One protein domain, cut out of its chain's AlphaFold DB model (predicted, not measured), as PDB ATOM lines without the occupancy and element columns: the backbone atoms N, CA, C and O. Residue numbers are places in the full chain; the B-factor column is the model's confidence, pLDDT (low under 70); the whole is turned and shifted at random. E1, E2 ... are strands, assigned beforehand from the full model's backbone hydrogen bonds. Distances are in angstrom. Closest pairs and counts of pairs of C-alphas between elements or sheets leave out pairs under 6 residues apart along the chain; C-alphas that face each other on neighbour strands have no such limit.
ATOM      1  N   VAL A 426      29.956 -95.098  21.788       82.81
ATOM      2  CA  VAL A 426      30.792 -94.720  22.937       82.81
ATOM      3  C   VAL A 426      30.722 -95.786  24.020       82.81
ATOM      4  O   VAL A 426      29.705 -96.464  24.170       82.81
ATOM      5  N   ILE A 427      31.794 -95.911  24.799       84.81
ATOM      6  CA  ILE A 427      31.833 -96.752  25.999       84.81
ATOM      7  C   ILE A 427      31.476 -95.876  27.198       84.81
ATOM      8  O   ILE A 427      32.193 -94.925  27.517       84.81
ATOM      9  N   LEU A 428      30.358 -96.183  27.847       79.38
ATOM     10  CA  LEU A 428      29.860 -95.460  29.015       79.38
ATOM     11  C   LEU A 428      30.472 -95.998  30.308       79.38
ATOM     12  O   LEU A 428      30.805 -95.215  31.198       79.38
ATOM     13  N   ASP A 429      30.609 -97.320  30.394       78.75
ATOM     14  CA  ASP A 429      31.146 -98.027  31.555       78.75
ATOM     15  C   ASP A 429      31.711 -99.397  31.152       78.75
ATOM     16  O   ASP A 429      31.411 -99.912  30.070       78.75
ATOM     17  N   GLY A 430      32.526 -99.986  32.021       79.62
ATOM     18  CA  GLY A 430      33.093-101.314  31.828       79.62
ATOM     19  C   GLY A 430      33.224-102.062  33.147       79.62
ATOM     20  O   GLY A 430      33.886-101.591  34.070       79.62
ATOM     21  N   GLU A 431      32.642-103.254  33.217       80.25
ATOM     22  CA  GLU A 431      32.687-104.113  34.396       80.25
ATOM     23  C   GLU A 431      33.500-105.374  34.102       80.25
ATOM     24  O   GLU A 431      33.248-106.098  33.135       80.25
ATOM     25  N   ILE A 432      34.482-105.662  34.957       76.12
ATOM     26  CA  ILE A 432      35.196-106.937  34.907       76.12
ATOM     27  C   ILE A 432      34.303-107.995  35.542       76.12
ATOM     28  O   ILE A 432      34.063-107.985  36.750       76.12
ATOM     29  N   THR A 433      33.863-108.951  34.735       75.19
ATOM     30  CA  THR A 433      33.088-110.093  35.212       75.19
ATOM     31  C   THR A 433      33.995-111.287  35.444       75.19
ATOM     32  O   THR A 433      35.072-111.417  34.858       75.19
ATOM     33  N   HIS A 434      33.588-112.176  36.341       75.44
ATOM     34  CA  HIS A 434      34.284-113.434  36.538       75.44
ATOM     35  C   HIS A 434      33.305-114.543  36.885       75.44
ATOM     36  O   HIS A 434      32.256-114.306  37.489       75.44
ATOM     37  N   THR A 435      33.651-115.757  36.471       70.94
ATOM     38  CA  THR A 435      32.835-116.939  36.722       70.94
ATOM     39  C   THR A 435      33.601-118.023  37.453       70.94
ATOM     40  O   THR A 435      34.824-118.159  37.310       70.94
ATOM     41  N   ASP A 436      32.859-118.797  38.240       70.88
ATOM     42  CA  ASP A 436      33.377-119.984  38.897       70.88
ATOM     43  C   ASP A 436      33.595-121.145  37.916       70.88
ATOM     44  O   ASP A 436      33.409-121.049  36.695       70.88
ATOM     45  N   LYS A 437      34.022-122.287  38.457       68.06
ATOM     46  CA  LYS A 437      34.239-123.508  37.676       68.06
ATOM     47  C   LYS A 437      32.984-124.011  36.949       68.06
ATOM     48  O   LYS A 437      33.144-124.718  35.956       68.06
ATOM     49  N   ASP A 438      31.793-123.621  37.392       73.81
ATOM     50  CA  ASP A 438      30.493-124.004  36.843       73.81
ATOM     51  C   ASP A 438      29.891-122.885  35.965       73.81
ATOM     52  O   ASP A 438      28.709-122.924  35.621       73.81
ATOM     53  N   SER A 439      30.708-121.894  35.579       68.19
ATOM     54  CA  SER A 439      30.321-120.719  34.788       68.19
ATOM     55  C   SER A 439      29.295-119.805  35.472       68.19
ATOM     56  O   SER A 439      28.648-119.002  34.797       68.19
ATOM     57  N   LYS A 440      29.143-119.876  36.802       73.38
ATOM     58  CA  LYS A 440      28.263-118.964  37.544       73.38
ATOM     59  C   LYS A 440      28.978-117.646  37.849       73.38
ATOM     60  O   LYS A 440      30.149-117.690  38.229       73.38
ATOM     61  N   PRO A 441      28.303-116.488  37.721       69.50
ATOM     62  CA  PRO A 441      28.874-115.197  38.092       69.50
ATOM     63  C   PRO A 441      29.273-115.177  39.568       69.50
ATOM     64  O   PRO A 441      28.484-115.558  40.434       69.50
ATOM     65  N   LEU A 442      30.484-114.711  39.855       65.50
ATOM     66  CA  LEU A 442      30.961-114.495  41.215       65.50
ATOM     67  C   LEU A 442      30.815-113.003  41.582       65.50
ATOM     68  O   LEU A 442      31.200-112.141  40.790       65.50
ATOM     69  N   PRO A 443      30.245-112.664  42.754       59.94
ATOM     70  CA  PRO A 443      30.108-111.273  43.179       59.94
ATOM     71  C   PRO A 443      31.475-110.631  43.478       59.94
ATOM     72  O   PRO A 443      32.326-111.228  44.137       59.94
ATOM     73  N   ILE A 444      31.653-109.378  43.038       54.81
ATOM     74  CA  ILE A 444      32.897-108.576  43.114       54.81
ATOM     75  C   ILE A 444      33.380-108.322  44.559       54.81
ATOM     76  O   ILE A 444      34.511-107.898  44.783       54.81
ATOM     77  N   THR A 445      32.561-108.613  45.572       53.78
ATOM     78  CA  THR A 445      32.893-108.389  46.988       53.78
ATOM     79  C   THR A 445      33.980-109.318  47.540       53.78
ATOM     80  O   THR A 445      34.506-109.048  48.618       53.78
ATOM     81  N   ASN A 446      34.355-110.379  46.820       50.25
ATOM     82  CA  ASN A 446      35.421-111.288  47.236       50.25
ATOM     83  C   ASN A 446      36.750-110.926  46.561       50.25
ATOM     84  O   ASN A 446      36.815-110.727  45.350       50.25
ATOM     85  N   SER A 447      37.842-110.876  47.334       51.91
ATOM     86  CA  SER A 447      39.194-110.763  46.770       51.91
ATOM     87  C   SER A 447      39.432-111.855  45.719       51.91
ATOM     88  O   SER A 447      39.014-112.993  45.914       51.91
ATOM     89  N   PHE A 448      40.127-111.528  44.624       55.34
ATOM     90  CA  PHE A 448      40.446-112.461  43.534       55.34
ATOM     91  C   PHE A 448      41.322-113.632  44.016       55.34
ATOM     92  O   PHE A 448      42.551-113.600  43.915       55.34
ATOM     93  N   ILE A 449      40.712-114.697  44.536       58.22
ATOM     94  CA  ILE A 449      41.426-115.923  44.889       58.22
ATOM     95  C   ILE A 449      41.474-116.819  43.640       58.22
ATOM     96  O   ILE A 449      40.469-117.369  43.203       58.22
ATOM     97  N   LYS A 450      42.677-117.000  43.074       54.91
ATOM     98  CA  LYS A 450      42.969-117.726  41.814       54.91
ATOM     99  C   LYS A 450      42.298-119.105  41.660       54.91
ATOM    100  O   LYS A 450      42.144-119.578  40.541       54.91
ATOM    101  N   LYS A 451      41.947-119.766  42.765       58.47
ATOM    102  CA  LYS A 451      41.373-121.124  42.788       58.47
ATOM    103  C   LYS A 451      39.884-121.163  42.419       58.47
ATOM    104  O   LYS A 451      39.425-122.219  41.996       58.47
ATOM    105  N   ASP A 452      39.192-120.026  42.482       58.00
ATOM    106  CA  ASP A 452      37.746-119.949  42.239       58.00
ATOM    107  C   ASP A 452      37.391-119.255  40.914       58.00
ATOM    108  O   ASP A 452      36.240-119.288  40.503       58.00
ATOM    109  N   VAL A 453      38.365-118.671  40.205       61.19
ATOM    110  CA  VAL A 453      38.138-117.917  38.957       61.19
ATOM    111  C   VAL A 453      38.503-118.765  37.738       61.19
ATOM    112  O   VAL A 453      39.682-119.046  37.500       61.19
ATOM    113  N   ARG A 454      37.506-119.145  36.929       66.31
ATOM    114  CA  ARG A 454      37.714-119.912  35.687       66.31
ATOM    115  C   ARG A 454      37.831-119.004  34.466       66.31
ATOM    116  O   ARG A 454      38.796-119.130  33.706       66.31
ATOM    117  N   TYR A 455      36.890-118.075  34.308       69.19
ATOM    118  CA  TYR A 455      36.901-117.080  33.240       69.19
ATOM    119  C   TYR A 455      36.830-115.680  33.829       69.19
ATOM    120  O   TYR A 455      36.077-115.428  34.765       69.19
ATOM    121  N   ILE A 456      37.638-114.789  33.267       71.25
ATOM    122  CA  ILE A 456      37.468-113.346  33.403       71.25
ATOM    123  C   ILE A 456      36.745-112.911  32.126       71.25
ATOM    124  O   ILE A 456      36.978-113.498  31.060       71.25
ATOM    125  N   GLY A 457      35.855-111.940  32.240       73.06
ATOM    126  CA  GLY A 457      35.150-111.295  31.145       73.06
ATOM    127  C   GLY A 457      35.172-109.781  31.319       73.06
ATOM    128  O   GLY A 457      35.621-109.258  32.341       73.06
ATOM    129  N   LEU A 458      34.703-109.082  30.295       76.38
ATOM    130  CA  LEU A 458      34.516-107.640  30.302       76.38
ATOM    131  C   LEU A 458      33.127-107.376  29.737       76.38
ATOM    132  O   LEU A 458      32.898-107.681  28.570       76.38
ATOM    133  N   ASN A 459      32.241-106.834  30.563       79.88
ATOM    134  CA  ASN A 459      30.962-106.307  30.112       79.88
ATOM    135  C   ASN A 459      31.148-104.824  29.818       79.88
ATOM    136  O   ASN A 459      31.662-104.088  30.663       79.88
ATOM    137  N   LEU A 460      30.739-104.386  28.635       80.81
ATOM    138  CA  LEU A 460      30.797-102.985  28.247       80.81
ATOM    139  C   LEU A 460      29.392-102.416  28.171       80.81
ATOM    140  O   LEU A 460      28.561-102.879  27.393       80.81
ATOM    141  N   LYS A 461      29.163-101.342  28.920       81.94
ATOM    142  CA  LYS A 461      27.979-100.518  28.725       81.94
ATOM    143  C   LYS A 461      28.270 -99.522  27.619       81.94
ATOM    144  O   LYS A 461      29.205 -98.724  27.735       81.94
ATOM    145  N   VAL A 462      27.470 -99.541  26.563       83.06
ATOM    146  CA  VAL A 462      27.705 -98.707  25.379       83.06
ATOM    147  C   VAL A 462      26.487 -97.871  25.017       83.06
ATOM    148  O   VAL A 462      25.355 -98.193  25.370       83.06
ATOM    149  N   GLU A 463      26.722 -96.791  24.280       80.12
ATOM    150  CA  GLU A 463      25.673 -96.085  23.547       80.12
ATOM    151  C   GLU A 463      26.015 -96.073  22.061       80.12
ATOM    152  O   GLU A 463      27.108 -95.667  21.672       80.12
ATOM    153  N   VAL A 464      25.067 -96.529  21.245       80.50
ATOM    154  CA  VAL A 464      25.251 -96.813  19.820       80.50
ATOM    155  C   VAL A 464      24.470 -95.805  18.990       80.50
ATOM    156  O   VAL A 464      23.262 -95.649  19.168       80.50
ATOM    157  N   PHE A 465      25.147 -95.162  18.048       75.19
ATOM    158  CA  PHE A 465      24.575 -94.149  17.165       75.19
ATOM    159  C   PHE A 465      24.154 -94.724  15.812       75.19
ATOM    160  O   PHE A 465      23.156 -94.290  15.243       75.19
ATOM    161  N   GLU A 466      24.892 -95.713  15.306       74.44
ATOM    162  CA  GLU A 466      24.636 -96.355  14.014       74.44
ATOM    163  C   GLU A 466      24.979 -97.844  14.075       74.44
ATOM    164  O   GLU A 466      25.829 -98.266  14.861       74.44
ATOM    165  N   TYR A 467      24.334 -98.630  13.213       79.12
ATOM    166  CA  TYR A 467      24.622-100.052  13.041       79.12
ATOM    167  C   TYR A 467      26.093-100.281  12.660       79.12
ATOM    168  O   TYR A 467      26.569 -99.719  11.672       79.12
ATOM    169  N   GLN A 468      26.790-101.150  13.397       77.69
ATOM    170  CA  GLN A 468      28.174-101.504  13.089       77.69
ATOM    171  C   GLN A 468      28.531-102.913  13.571       77.69
ATOM    172  O   GLN A 468      28.227-103.311  14.693       77.69
ATOM    173  N   SER A 469      29.228-103.671  12.722       78.00
ATOM    174  CA  SER A 469      29.854-104.935  13.119       78.00
ATOM    175  C   SER A 469      31.226-104.651  13.719       78.00
ATOM    176  O   SER A 469      32.040-103.973  13.088       78.00
ATOM    177  N   VAL A 470      31.498-105.181  14.913       77.69
ATOM    178  CA  VAL A 470      32.734-104.914  15.656       77.69
ATOM    179  C   VAL A 470      33.332-106.222  16.167       77.69
ATOM    180  O   VAL A 470      32.632-107.075  16.707       77.69
ATOM    181  N   LYS A 471      34.650-106.367  16.012       80.44
ATOM    182  CA  LYS A 471      35.415-107.472  16.593       80.44
ATOM    183  C   LYS A 471      36.174-106.975  17.815       80.44
ATOM    184  O   LYS A 471      37.132-106.210  17.687       80.44
ATOM    185  N   PHE A 472      35.770-107.430  18.992       78.31
ATOM    186  CA  PHE A 472      36.475-107.151  20.235       78.31
ATOM    187  C   PHE A 472      37.610-108.147  20.418       78.31
ATOM    188  O   PHE A 472      37.418-109.349  20.254       78.31
ATOM    189  N   HIS A 473      38.783-107.652  20.799       78.81
ATOM    190  CA  HIS A 473      39.902-108.492  21.205       78.81
ATOM    191  C   HIS A 473      40.301-108.149  22.635       78.81
ATOM    192  O   HIS A 473      40.404-106.976  22.992       78.81
ATOM    193  N   LEU A 474      40.564-109.172  23.443       77.94
ATOM    194  CA  LEU A 474      40.888-109.019  24.855       77.94
ATOM    195  C   LEU A 474      42.255-109.635  25.149       77.94
ATOM    196  O   LEU A 474      42.536-110.754  24.712       77.94
ATOM    197  N   LYS A 475      43.112-108.908  25.875       78.12
ATOM    198  CA  LYS A 475      44.429-109.386  26.326       78.12
ATOM    199  C   LYS A 475      44.428-109.562  27.839       78.12
ATOM    200  O   LYS A 475      44.267-108.594  28.573       78.12
ATOM    201  N   TYR A 476      44.679-110.782  28.297       76.75
ATOM    202  CA  TYR A 476      44.915-111.094  29.702       76.75
ATOM    203  C   TYR A 476      46.408-111.221  29.959       76.75
ATOM    204  O   TYR A 476      47.025-112.234  29.621       76.75
ATOM    205  N   ILE A 477      46.977-110.182  30.562       71.31
ATOM    206  CA  ILE A 477      48.378-110.157  30.976       71.31
ATOM    207  C   ILE A 477      48.454-110.680  32.412       71.31
ATOM    208  O   ILE A 477      47.766-110.189  33.305       71.31
ATOM    209  N   GLN A 478      49.252-111.719  32.622       68.50
ATOM    210  CA  GLN A 478      49.504-112.302  33.934       68.50
ATOM    211  C   GLN A 478      50.423-111.390  34.768       68.50
ATOM    212  O   GLN A 478      51.118-110.544  34.205       68.50
ATOM    213  N   PRO A 479      50.479-111.554  36.106       63.66
ATOM    214  CA  PRO A 479      51.347-110.736  36.962       63.66
ATOM    215  C   PRO A 479      52.838-110.777  36.595       63.66
ATOM    216  O   PRO A 479      53.570-109.846  36.906       63.66
ATOM    217  N   ASP A 480      53.288-111.842  35.930       69.56
ATOM    218  CA  ASP A 480      54.655-111.996  35.419       69.56
ATOM    219  C   ASP A 480      54.877-111.333  34.042       69.56
ATOM    220  O   ASP A 480      55.955-111.440  33.460       69.56
ATOM    221  N   GLY A 481      53.861-110.646  33.514       57.66
ATOM    222  CA  GLY A 481      53.882-109.979  32.216       57.66
ATOM    223  C   GLY A 481      53.583-110.892  31.026       57.66
ATOM    224  O   GLY A 481      53.569-110.412  29.893       57.66
ATOM    225  N   THR A 482      53.329-112.186  31.239       75.12
ATOM    226  CA  THR A 482      53.033-113.119  30.143       75.12
ATOM    227  C   THR A 482      51.577-113.015  29.686       75.12
ATOM    228  O   THR A 482      50.657-112.836  30.484       75.12
ATOM    229  N   LEU A 483      51.334-113.129  28.378       74.69
ATOM    230  CA  LEU A 483      49.978-113.175  27.828       74.69
ATOM    231  C   LEU A 483      49.391-114.577  28.022       74.69
ATOM    232  O   LEU A 483      49.989-115.568  27.607       74.69
ATOM    233  N   LYS A 484      48.191-114.678  28.599       77.44
ATOM    234  CA  LYS A 484      47.451-115.946  28.651       77.44
ATOM    235  C   LYS A 484      46.827-116.232  27.284       77.44
ATOM    236  O   LYS A 484      45.931-115.502  26.867       77.44
ATOM    237  N   THR A 485      47.246-117.300  26.615       76.44
ATOM    238  CA  THR A 485      46.682-117.749  25.332       76.44
ATOM    239  C   THR A 485      46.215-119.205  25.422       76.44
ATOM    240  O   THR A 485      46.737-120.000  26.202       76.44
ATOM    241  N   GLY A 486      45.175-119.539  24.664       75.00
ATOM    242  CA  GLY A 486      44.702-120.897  24.412       75.00
ATOM    243  C   GLY A 486      44.901-121.278  22.944       75.00
ATOM    244  O   GLY A 486      45.332-120.467  22.130       75.00
ATOM    245  N   THR A 487      44.549-122.511  22.584       74.94
ATOM    246  CA  THR A 487      44.704-123.039  21.213       74.94
ATOM    247  C   THR A 487      43.873-122.298  20.163       74.94
ATOM    248  O   THR A 487      44.218-122.330  18.989       74.94
ATOM    249  N   SER A 488      42.793-121.633  20.576       77.81
ATOM    250  CA  SER A 488      41.910-120.832  19.721       77.81
ATOM    251  C   SER A 488      42.107-119.321  19.892       77.81
ATOM    252  O   SER A 488      41.289-118.542  19.407       77.81
ATOM    253  N   SER A 489      43.130-118.891  20.634       78.44
ATOM    254  CA  SER A 489      43.392-117.469  20.838       78.44
ATOM    255  C   SER A 489      43.921-116.821  19.551       78.44
ATOM    256  O   SER A 489      44.787-117.407  18.899       78.44
ATOM    257  N   PRO A 490      43.453-115.612  19.192       78.69
ATOM    258  CA  PRO A 490      44.030-114.857  18.087       78.69
ATOM    259  C   PRO A 490      45.488-114.505  18.380       78.69
ATOM    260  O   PRO A 490      45.872-114.329  19.540       78.69
ATOM    261  N   GLU A 491      46.294-114.336  17.335       77.75
ATOM    262  CA  GLU A 491      47.688-113.922  17.485       77.75
ATOM    263  C   GLU A 491      47.792-112.620  18.297       77.75
ATOM    264  O   GLU A 491      47.169-111.610  17.979       77.75
ATOM    265  N   GLY A 492      48.558-112.658  19.390       73.56
ATOM    266  CA  GLY A 492      48.766-111.502  20.264       73.56
ATOM    267  C   GLY A 492      47.600-111.150  21.196       73.56
ATOM    268  O   GLY A 492      47.721-110.155  21.918       73.56
ATOM    269  N   PHE A 493      46.520-111.939  21.238       80.31
ATOM    270  CA  PHE A 493      45.365-111.740  22.123       80.31
ATOM    271  C   PHE A 493      44.999-113.006  22.899       80.31
ATOM    272  O   PHE A 493      45.408-114.107  22.559       80.31
ATOM    273  N   SER A 494      44.223-112.856  23.969       79.94
ATOM    274  CA  SER A 494      43.709-113.983  24.753       79.94
ATOM    275  C   SER A 494      42.380-114.493  24.210       79.94
ATOM    276  O   SER A 494      42.139-115.698  24.200       79.94
ATOM    277  N   PHE A 495      41.522-113.587  23.744       77.56
ATOM    278  CA  PHE A 495      40.189-113.899  23.240       77.56
ATOM    279  C   PHE A 495      39.777-112.900  22.155       77.56
ATOM    280  O   PHE A 495      40.239-111.757  22.163       77.56
ATOM    281  N   SER A 496      38.892-113.323  21.253       76.69
ATOM    282  CA  SER A 496      38.180-112.436  20.333       76.69
ATOM    283  C   SER A 496      36.696-112.763  20.318       76.69
ATOM    284  O   SER A 496      36.345-113.942  20.272       76.69
ATOM    285  N   ASN A 497      35.856-111.733  20.279       78.31
ATOM    286  CA  ASN A 497      34.420-111.862  20.080       78.31
ATOM    287  C   ASN A 497      33.974-111.027  18.883       78.31
ATOM    288  O   ASN A 497      34.300-109.841  18.805       78.31
ATOM    289  N   ASP A 498      33.214-111.639  17.985       75.69
ATOM    290  CA  ASP A 498      32.528-110.937  16.908       75.69
ATOM    291  C   ASP A 498      31.121-110.574  17.383       75.69
ATOM    292  O   ASP A 498      30.287-111.454  17.590       75.69
ATOM    293  N   THR A 499      30.859-109.277  17.544       75.75
ATOM    294  CA  THR A 499      29.554-108.766  17.970       75.75
ATOM    295  C   THR A 499      29.018-107.787  16.936       75.75
ATOM    296  O   THR A 499      29.706-106.875  16.475       75.75
ATOM    297  N   VAL A 500      27.744-107.949  16.592       71.69
ATOM    298  CA  VAL A 500      27.005-106.944  15.831       71.69
ATOM    299  C   VAL A 500      26.367-105.985  16.820       71.69
ATOM    300  O   VAL A 500      25.538-106.388  17.632       71.69
ATOM    301  N   ILE A 501      26.757-104.718  16.746       70.50
ATOM    302  CA  ILE A 501      26.225-103.670  17.603       70.50
ATOM    303  C   ILE A 501      25.072-102.992  16.855       70.50
ATOM    304  O   ILE A 501      25.265-102.368  15.807       70.50
ATOM    305  N   ILE A 502      23.857-103.142  17.382       69.56
ATOM    306  CA  ILE A 502      22.636-102.562  16.807       69.56
ATOM    307  C   ILE A 502      22.198-101.312  17.580       69.56
ATOM    308  O   ILE A 502      22.488-101.174  18.771       69.56
TER     309      ILE A 502
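Overview. This is residues 426 to 502 of the 508 residues of the protein "HTH cro/C1-type domain-containing protein" of termite gut metagenome (UniProt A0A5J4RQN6). Two separate strand hairpins, E1 with E2 and E3 with E4, form the arms of a loose U, joined at its bend by residues 465 to 467. At the far end from that bend, each hairpin opens into a long loop, residues 436 to 454 and 475 to 494. You read 77 printed residues with no named helix and four named strands, in the order E1, E2, E3, E4; each sheet has two antiparallel strands. The class is all strand, though 34 of the 77 residues are in named strands. The whole is loose, with a radius of gyration of the C-alphas of 14.4 A and spans of 41 by 31 by 23 A.

Arrangement. Start with E1, residues 426 to 435, and E2, residues 455 to 464: this hairpin is antiparallel at 159 degrees, with N 431 and O 459 within hydrogen-bond range at 2.9 A. E1 bends by 56 degrees at residue 429. Go on to E3, residues 468 to 474, and E4, residues 495 to 501, a hairpin antiparallel at 160 degrees, with N 472 and O 497 at 2.8 A. E2 and E3 are only just apart, closest 8.5 A. Between E2 and E4, the closest C-alphas are those of Val 464 and Ile 501, 7.3 A apart. E1 is apart from E3 and E4.

Along the chain. Find C-alpha 426 at (30.792, -94.720, 22.937); E1 runs 26.2 A from there. E2 spans 27.0 A, E3 18.9 A and E4 18.2 A, ending at C-alpha 501, (26.225, -103.670, 17.603).

Size, cuts and confidence. The C-alphas farthest apart, of Lys 451 and Glu 466, are 41.5 A apart. The printed part has no cut. The links E1 to E2 and E3 to E4 are long; E2 to E3 is tight. The mean pLDDT of the printed part is 72.6; look for values under 70 at residues 437, 439, 441 to 455, 478 to 481 and 502.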